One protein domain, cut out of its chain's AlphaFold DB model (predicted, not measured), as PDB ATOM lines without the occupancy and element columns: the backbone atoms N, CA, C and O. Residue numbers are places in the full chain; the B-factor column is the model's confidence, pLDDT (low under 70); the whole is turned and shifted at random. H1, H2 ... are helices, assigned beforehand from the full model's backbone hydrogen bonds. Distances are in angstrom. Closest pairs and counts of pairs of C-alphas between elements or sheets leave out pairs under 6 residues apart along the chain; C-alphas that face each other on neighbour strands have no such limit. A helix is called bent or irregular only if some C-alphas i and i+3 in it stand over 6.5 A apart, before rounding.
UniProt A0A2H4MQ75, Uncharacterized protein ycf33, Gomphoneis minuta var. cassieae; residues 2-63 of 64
ATOM      1  N   ASN A   2      -7.923 -51.043 -22.776       73.62
ATOM      2  CA  ASN A   2      -8.248 -50.102 -21.690       73.62
ATOM      3  C   ASN A   2      -9.722 -49.664 -21.667       73.62
ATOM      4  O   ASN A   2     -10.289 -49.487 -20.593       73.62
ATOM      5  N   ASP A   3     -10.371 -49.556 -22.828       84.62
ATOM      6  CA  ASP A   3     -11.765 -49.097 -22.909       84.62
ATOM      7  C   ASP A   3     -12.759 -50.071 -22.266       84.62
ATOM      8  O   ASP A   3     -13.753 -49.654 -21.679       84.62
ATOM      9  N   PHE A   4     -12.470 -51.375 -22.302       86.06
ATOM     10  CA  PHE A   4     -13.314 -52.399 -21.683       86.06
ATOM     11  C   PHE A   4     -13.346 -52.255 -20.156       86.06
ATOM     12  O   PHE A   4     -14.416 -52.139 -19.553       86.06
ATOM     13  N   TRP A   5     -12.171 -52.169 -19.531       88.81
ATOM     14  CA  TRP A   5     -12.042 -51.977 -18.086       88.81
ATOM     15  C   TRP A   5     -12.534 -50.594 -17.629       88.81
ATOM     16  O   TRP A   5     -13.154 -50.471 -16.566       88.81
ATOM     17  N   ASN A   6     -12.351 -49.555 -18.452       88.75
ATOM     18  CA  ASN A   6     -12.920 -48.229 -18.199       88.75
ATOM     19  C   ASN A   6     -14.453 -48.249 -18.190       88.75
ATOM     20  O   ASN A   6     -15.063 -47.658 -17.298       88.75
ATOM     21  N   ASN A   7     -15.079 -48.967 -19.123       87.62
ATOM     22  CA  ASN A   7     -16.533 -49.104 -19.164       87.62
ATOM     23  C   ASN A   7     -17.064 -49.917 -17.977       87.62
ATOM     24  O   ASN A   7     -18.003 -49.479 -17.315       87.62
ATOM     25  N   ILE A   8     -16.428 -51.043 -17.639       89.00
ATOM     26  CA  ILE A   8     -16.826 -51.868 -16.487       89.00
ATOM     27  C   ILE A   8     -16.731 -51.086 -15.179       89.00
ATOM     28  O   ILE A   8     -17.681 -51.080 -14.404       89.00
ATOM     29  N   SER A   9     -15.632 -50.369 -14.942       90.31
ATOM     30  CA  SER A   9     -15.452 -49.593 -13.705       90.31
ATOM     31  C   SER A   9     -16.391 -48.382 -13.588       90.31
ATOM     32  O   SER A   9     -16.500 -47.784 -12.511       90.31
ATOM     33  N   ARG A  10     -17.072 -47.979 -14.668       89.25
ATOM     34  CA  ARG A  10     -18.022 -46.858 -14.667       89.25
ATOM     35  C   ARG A  10     -19.340 -47.224 -13.988       89.25
ATOM     36  O   ARG A  10     -19.883 -46.393 -13.261       89.25
ATOM     37  N   TYR A  11     -19.822 -48.451 -14.170       92.31
ATOM     38  CA  TYR A  11     -21.110 -48.886 -13.621       92.31
ATOM     39  C   TYR A  11     -21.132 -48.946 -12.088       92.31
ATOM     40  O   TYR A  11     -22.051 -48.369 -11.509       92.31
ATOM     41  N   PRO A  12     -20.124 -49.517 -11.396       93.19
ATOM     42  CA  PRO A  12     -20.074 -49.476  -9.939       93.19
ATOM     43  C   PRO A  12     -20.026 -48.044  -9.402       93.19
ATOM     44  O   PRO A  12     -20.752 -47.710  -8.472       93.19
ATOM     45  N   ARG A  13     -19.223 -47.165 -10.018       90.88
ATOM     46  CA  ARG A  13     -19.128 -45.753  -9.609       90.88
ATOM     47  C   ARG A  13     -20.458 -45.017  -9.776       90.88
ATOM     48  O   ARG A  13     -20.869 -44.285  -8.879       90.88
ATOM     49  N   PHE A  14     -21.148 -45.246 -10.891       94.38
ATOM     50  CA  PHE A  14     -22.481 -44.699 -11.130       94.38
ATOM     51  C   PHE A  14     -23.514 -45.241 -10.132       94.38
ATOM     52  O   PHE A  14     -24.309 -44.475  -9.587       94.38
ATOM     53  N   PHE A  15     -23.478 -46.542  -9.845       95.00
ATOM     54  CA  PHE A  15     -24.369 -47.175  -8.877       95.00
ATOM     55  C   PHE A  15     -24.176 -46.598  -7.472       95.00
ATOM     56  O   PHE A  15     -25.140 -46.177  -6.843       95.00
ATOM     57  N   VAL A  16     -22.931 -46.488  -7.000       95.38
ATOM     58  CA  VAL A  16     -22.638 -45.892  -5.689       95.38
ATOM     59  C   VAL A  16     -23.096 -44.433  -5.646       95.38
ATOM     60  O   VAL A  16     -23.753 -44.031  -4.691       95.38
ATOM     61  N   SER A  17     -22.815 -43.646  -6.687       95.88
ATOM     62  CA  SER A  17     -23.230 -42.239  -6.741       95.88
ATOM     63  C   SER A  17     -24.754 -42.074  -6.717       95.88
ATOM     64  O   SER A  17     -25.266 -41.259  -5.950       95.88
ATOM     65  N   SER A  18     -25.482 -42.871  -7.501       95.69
ATOM     66  CA  SER A  18     -26.950 -42.839  -7.536       95.69
ATOM     67  C   SER A  18     -27.575 -43.353  -6.237       95.69
ATOM     68  O   SER A  18     -28.516 -42.734  -5.745       95.69
ATOM     69  N   MET A  19     -27.018 -44.401  -5.624       96.88
ATOM     70  CA  MET A  19     -27.451 -44.901  -4.315       96.88
ATOM     71  C   MET A  19     -27.248 -43.861  -3.216       96.88
ATOM     72  O   MET A  19     -28.176 -43.574  -2.464       96.88
ATOM     73  N   VAL A  20     -26.067 -43.246  -3.145       96.38
ATOM     74  CA  VAL A  20     -25.779 -42.192  -2.161       96.38
ATOM     75  C   VAL A  20     -26.698 -40.985  -2.374       96.38
ATOM     76  O   VAL A  20     -27.268 -40.471  -1.412       96.38
ATOM     77  N   GLY A  21     -26.900 -40.560  -3.625       95.62
ATOM     78  CA  GLY A  21     -27.832 -39.481  -3.959       95.62
ATOM     79  C   GLY A  21     -29.267 -39.794  -3.531       95.62
ATOM     80  O   GLY A  21     -29.916 -38.965  -2.895       95.62
ATOM     81  N   LEU A  22     -29.743 -41.008  -3.808       95.75
ATOM     82  CA  LEU A  22     -31.070 -41.475  -3.410       95.75
ATOM     83  C   LEU A  22     -31.228 -41.497  -1.884       95.75
ATOM     84  O   LEU A  22     -32.227 -40.994  -1.371       95.75
ATOM     85  N   VAL A  23     -30.227 -41.998  -1.155       95.19
ATOM     86  CA  VAL A  23     -30.214 -41.967   0.316       95.19
ATOM     87  C   VAL A  23     -30.342 -40.527   0.822       95.19
ATOM     88  O   VAL A  23     -31.172 -40.256   1.689       95.19
ATOM     89  N   PHE A  24     -29.603 -39.570   0.254       93.00
ATOM     90  CA  PHE A  24     -29.715 -38.164   0.656       93.00
ATOM     91  C   PHE A  24     -31.080 -37.545   0.349       93.00
ATOM     92  O   PHE A  24     -31.615 -36.812   1.187       93.00
ATOM     93  N   VAL A  25     -31.668 -37.839  -0.813       94.38
ATOM     94  CA  VAL A  25     -33.010 -37.348  -1.171       94.38
ATOM     95  C   VAL A  25     -34.049 -37.860  -0.172       94.38
ATOM     96  O   VAL A  25     -34.842 -37.067   0.332       94.38
ATOM     97  N   ILE A  26     -33.990 -39.143   0.198       91.25
ATOM     98  CA  ILE A  26     -34.892 -39.740   1.195       91.25
ATOM     99  C   ILE A  26     -34.677 -39.132   2.593       91.25
ATOM    100  O   ILE A  26     -35.642 -38.889   3.317       91.25
ATOM    101  N   LEU A  27     -33.430 -38.839   2.980       88.25
ATOM    102  CA  LEU A  27     -33.107 -38.261   4.294       88.25
ATOM    103  C   LEU A  27     -33.400 -36.755   4.408       88.25
ATOM    104  O   LEU A  27     -33.527 -36.228   5.517       88.25
ATOM    105  N   THR A  28     -33.527 -36.039   3.291       90.31
ATOM    106  CA  THR A  28     -33.794 -34.590   3.271       90.31
ATOM    107  C   THR A  28     -35.073 -34.186   4.030       90.31
ATOM    108  O   THR A  28     -34.976 -33.313   4.900       90.31
ATOM    109  N   PRO A  29     -36.252 -34.801   3.801       82.94
ATOM    110  CA  PRO A  29     -37.457 -34.497   4.580       82.94
ATOM    111  C   PRO A  29     -37.342 -34.924   6.053       82.94
ATOM    112  O   PRO A  29     -37.914 -34.284   6.932       82.94
ATOM    113  N   VAL A  30     -36.549 -35.950   6.372       84.00
ATOM    114  CA  VAL A  30     -36.297 -36.333   7.773       84.00
ATOM    115  C   VAL A  30     -35.552 -35.211   8.502       84.00
ATOM    116  O   VAL A  30     -35.907 -34.845   9.625       84.00
ATOM    117  N   LYS A  31     -34.572 -34.581   7.842       81.81
ATOM    118  CA  LYS A  31     -33.824 -33.445   8.401       81.81
ATOM    119  C   LYS A  31     -34.719 -32.236   8.693       81.81
ATOM    120  O   LYS A  31     -34.454 -31.516   9.656       81.81
ATOM    121  N   THR A  32     -35.752 -31.979   7.891       82.19
ATOM    122  CA  THR A  32     -36.686 -30.868   8.148       82.19
ATOM    123  C   THR A  32     -37.642 -31.185   9.297       82.19
ATOM    124  O   THR A  32     -37.889 -30.307  10.123       82.19
ATOM    125  N   LEU A  33     -38.095 -32.436   9.423       78.19
ATOM    126  CA  LEU A  33     -38.956 -32.887  10.523       78.19
ATOM    127  C   LEU A  33     -38.253 -32.845  11.888       78.19
ATOM    128  O   LEU A  33     -38.855 -32.430  12.875       78.19
ATOM    129  N   VAL A  34     -36.964 -33.198  11.947       77.94
ATOM    130  CA  VAL A  34     -36.182 -33.172  13.200       77.94
ATOM    131  C   VAL A  34     -35.920 -31.745  13.703       77.94
ATOM    132  O   VAL A  34     -35.809 -31.532  14.907       77.94
ATOM    133  N   LYS A  35     -35.865 -30.737  12.819       79.12
ATOM    134  CA  LYS A  35     -35.675 -29.328  13.226       79.12
ATOM    135  C   LYS A  35     -36.859 -28.765  14.011       79.12
ATOM    136  O   LYS A  35     -36.694 -27.804  14.763       79.12
ATOM    137  N   VAL A  36     -38.051 -29.332  13.839       83.88
ATOM    138  CA  VAL A  36     -39.241 -28.885  14.555       83.88
ATOM    139  C   VAL A  36     -39.360 -29.680  15.852       83.88
ATOM    140  O   VAL A  36     -39.705 -30.860  15.831       83.88
ATOM    141  N   LYS A  37     -39.136 -29.020  16.998       77.06
ATOM    142  CA  LYS A  37     -39.147 -29.645  18.341       77.06
ATOM    143  C   LYS A  37     -40.372 -30.539  18.607       77.06
ATOM    144  O   LYS A  37     -40.247 -31.557  19.274       77.06
ATOM    145  N   LYS A  38     -41.542 -30.193  18.055       76.69
ATOM    146  CA  LYS A  38     -42.788 -30.975  18.176       76.69
ATOM    147  C   LYS A  38     -42.772 -32.289  17.374       76.69
ATOM    148  O   LYS A  38     -43.352 -33.274  17.816       76.69
ATOM    149  N   PHE A  39     -42.129 -32.314  16.204       77.56
ATOM    150  CA  PHE A  39     -42.085 -33.486  15.317       77.56
ATOM    151  C   PHE A  39     -40.888 -34.404  15.591       77.56
ATOM    152  O   PHE A  39     -40.888 -35.550  15.149       77.56
ATOM    153  N   GLN A  40     -39.912 -33.953  16.380       80.06
ATOM    154  CA  GLN A  40     -38.754 -34.757  16.769       80.06
ATOM    155  C   GLN A  40     -39.157 -36.061  17.483       80.06
ATOM    156  O   GLN A  40     -38.657 -37.130  17.135       80.06
ATOM    157  N   SER A  41     -40.114 -36.004  18.416       82.56
ATOM    158  CA  SER A  41     -40.634 -37.200  19.095       82.56
ATOM    159  C   SER A  41     -41.351 -38.153  18.133       82.56
ATOM    160  O   SER A  41     -41.211 -39.364  18.263       82.56
ATOM    161  N   ILE A  42     -42.065 -37.623  17.133       86.44
ATOM    162  CA  ILE A  42     -42.775 -38.425  16.122       86.44
ATOM    163  C   ILE A  42     -41.783 -39.215  15.262       86.44
ATOM    164  O   ILE A  42     -42.014 -40.393  15.000       86.44
ATOM    165  N   VAL A  43     -40.657 -38.607  14.873       84.25
ATOM    166  CA  VAL A  43     -39.600 -39.294  14.110       84.25
ATOM    167  C   VAL A  43     -39.005 -40.449  14.919       84.25
ATOM    168  O   VAL A  43     -38.865 -41.550  14.391       84.25
ATOM    169  N   ILE A  44     -38.703 -40.225  16.201       86.25
ATOM    170  CA  ILE A  44     -38.134 -41.254  17.088       86.25
ATOM    171  C   ILE A  44     -39.120 -42.413  17.279       86.25
ATOM    172  O   ILE A  44     -38.741 -43.573  17.120       86.25
ATOM    173  N   ILE A  45     -40.392 -42.112  17.561       91.06
ATOM    174  CA  ILE A  45     -41.444 -43.126  17.718       91.06
ATOM    175  C   ILE A  45     -41.623 -43.920  16.419       91.06
ATOM    176  O   ILE A  45     -41.671 -45.147  16.461       91.06
ATOM    177  N   GLY A  46     -41.658 -43.248  15.265       89.69
ATOM    178  CA  GLY A  46     -41.761 -43.910  13.964       89.69
ATOM    179  C   GLY A  46     -40.606 -44.881  13.712       89.69
ATOM    180  O   GLY A  46     -40.833 -46.009  13.280       89.69
ATOM    181  N   PHE A  47     -39.379 -44.484  14.054       89.44
ATOM    182  CA  PHE A  47     -38.197 -45.338  13.913       89.44
ATOM    183  C   PHE A  47     -38.264 -46.582  14.812       89.44
ATOM    184  O   PHE A  47     -37.970 -47.689  14.361       89.44
ATOM    185  N   ILE A  48     -38.710 -46.421  16.062       95.69
ATOM    186  CA  ILE A  48     -38.921 -47.537  16.998       95.69
ATOM    187  C   ILE A  48     -39.978 -48.506  16.451       95.69
ATOM    188  O   ILE A  48     -39.754 -49.715  16.437       95.69
ATOM    189  N   VAL A  49     -41.105 -47.988  15.953       96.69
ATOM    190  CA  VAL A  49     -42.177 -48.810  15.367       96.69
ATOM    191  C   VAL A  49     -41.671 -49.600  14.160       96.69
ATOM    192  O   VAL A  49     -41.934 -50.798  14.074       96.69
ATOM    193  N   ILE A  50     -40.901 -48.968  13.267       95.69
ATOM    194  CA  ILE A  50     -40.290 -49.644  12.112       95.69
ATOM    195  C   ILE A  50     -39.400 -50.801  12.572       95.69
ATOM    196  O   ILE A  50     -39.537 -51.906  12.051       95.69
ATOM    197  N   PHE A  51     -38.533 -50.589  13.566       95.81
ATOM    198  CA  PHE A  51     -37.667 -51.652  14.082       95.81
ATOM    199  C   PHE A  51     -38.440 -52.786  14.757       95.81
ATOM    200  O   PHE A  51     -38.077 -53.946  14.577       95.81
ATOM    201  N   ILE A  52     -39.520 -52.487  15.483       97.12
ATOM    202  CA  ILE A  52     -40.390 -53.515  16.076       97.12
ATOM    203  C   ILE A  52     -41.057 -54.351  14.981       97.12
ATOM    204  O   ILE A  52     -41.083 -55.578  15.076       97.12
ATOM    205  N   ILE A  53     -41.588 -53.703  13.938       97.19
ATOM    206  CA  ILE A  53     -42.192 -54.402  12.797       97.19
ATOM    207  C   ILE A  53     -41.141 -55.273  12.112       97.19
ATOM    208  O   ILE A  53     -41.389 -56.453  11.888       97.19
ATOM    209  N   LEU A  54     -39.958 -54.719  11.838       95.69
ATOM    210  CA  LEU A  54     -38.862 -55.447  11.209       95.69
ATOM    211  C   LEU A  54     -38.459 -56.670  12.041       95.69
ATOM    212  O   LEU A  54     -38.339 -57.764  11.501       95.69
ATOM    213  N   TYR A  55     -38.315 -56.503  13.358       96.12
ATOM    214  CA  TYR A  55     -38.021 -57.593  14.281       96.12
ATOM    215  C   TYR A  55     -39.094 -58.685  14.222       96.12
ATOM    216  O   TYR A  55     -38.754 -59.856  14.078       96.12
ATOM    217  N   LYS A  56     -40.383 -58.319  14.248       96.25
ATOM    218  CA  LYS A  56     -41.480 -59.290  14.121       96.25
ATOM    219  C   LYS A  56     -41.480 -60.013  12.780       96.25
ATOM    220  O   LYS A  56     -41.735 -61.212  12.747       96.25
ATOM    221  N   VAL A  57     -41.204 -59.304  11.686       96.75
ATOM    222  CA  VAL A  57     -41.096 -59.910  10.352       96.75
ATOM    223  C   VAL A  57     -39.955 -60.919  10.337       96.75
ATOM    224  O   VAL A  57     -40.168 -62.058   9.940       96.75
ATOM    225  N   LEU A  58     -38.774 -60.542  10.831       95.69
ATOM    226  CA  LEU A  58     -37.624 -61.443  10.899       95.69
ATOM    227  C   LEU A  58     -37.910 -62.665  11.775       95.69
ATOM    228  O   LEU A  58     -37.613 -63.780  11.358       95.69
ATOM    229  N   LEU A  59     -38.535 -62.476  12.937       96.25
ATOM    230  CA  LEU A  59     -38.959 -63.562  13.821       96.25
ATOM    231  C   LEU A  59     -39.909 -64.530  13.090       96.25
ATOM    232  O   LEU A  59     -39.639 -65.723  12.998       96.25
ATOM    233  N   THR A  60     -40.934 -63.985  12.426       95.81
ATOM    234  CA  THR A  60     -41.890 -64.758  11.612       95.81
ATOM    235  C   THR A  60     -41.202 -65.526  10.477       95.81
ATOM    236  O   THR A  60     -41.566 -66.663  10.197       95.81
ATOM    237  N   MET A  61     -40.202 -64.929   9.818       94.38
ATOM    238  CA  MET A  61     -39.463 -65.576   8.726       94.38
ATOM    239  C   MET A  61     -38.452 -66.620   9.214       94.38
ATOM    240  O   MET A  61     -38.120 -67.534   8.463       94.38
ATOM    241  N   THR A  62     -37.948 -66.484  10.441       93.81
ATOM    242  CA  THR A  62     -36.956 -67.399  11.033       93.81
ATOM    243  C   THR A  62     -37.581 -68.503  11.883       93.81
ATOM    244  O   THR A  62     -36.884 -69.453  12.231       93.81
ATOM    245  N   GLY A  63     -38.885 -68.425  12.166       81.44
ATOM    246  CA  GLY A  63     -39.621 -69.444  12.915       81.44
ATOM    247  C   GLY A  63     -39.266 -69.515  14.404       81.44
ATOM    248  O   GLY A  63     -39.521 -70.544  15.028       81.44
TER     249      GLY A  63
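AT A GLANCE: This is residues 2 to 63 of the 64 residues of the protein "Uncharacterized protein ycf33" of Gomphoneis minuta var. cassieae (UniProt A0A2H4MQ75). What shape do these atoms draw? The long helix H1 and the second helix H2 meet near one end of each and make a flat V, with a tight link at its corner. Most of the V stands free: residues 2 to 29, which belong to H1, and residues 45 to 63, of which 45 to 62 belong to H2. What is it made of? The printed part has 62 residues with two named helices, H1 then H2, and no named strand; the class is all helix. How far does it spread? It is extended, with a radius of gyration of the C-alphas of 18.8 A and spans of 54 by 40 by 7 A.

HOW THE PARTS SIT: Where does the longest helix meet the other? H1, residues 2 to 35, touches H2, residues 37 to 62, with its residues 30 to 34 alone, and H2 touches H1 with residues 39 to 43 alone. Their closest C-alphas, those of Val 34 and Gln 40, are 4.7 A apart. How do they run? Their lines stand at a steep tilt of 55 degrees, opposite ways. Do the backbones hold the helical pattern? O i to N i+4 pairs are within hydrogen-bond range in 24 of 30 cases in H1 and 20 of 22 in H2.

IN THESE COORDINATES: Where is H1? It begins at C-alpha 2, (-8.248, -50.102, -21.690), and measures 49.0 A from first to last C-alpha. It has a kink of 32 degrees near residue 29, and is irregular, but only just: C-alphas 26 and 29 are 6.7 A apart. Where is H2? It measures 38.5 A and ends at C-alpha 62, (-36.956, -67.399, 11.033). It too is only just irregular, with C-alphas 38 and 41 at 6.7 A.

THE WHOLE: How large is it? The two C-alphas farthest apart, those of Asn 2 and Lys 38, are 56.1 A apart. Is anything missing or unsure? The printed part has no cut. The mean pLDDT of the printed part is 89.7, and no printed residue is under 70.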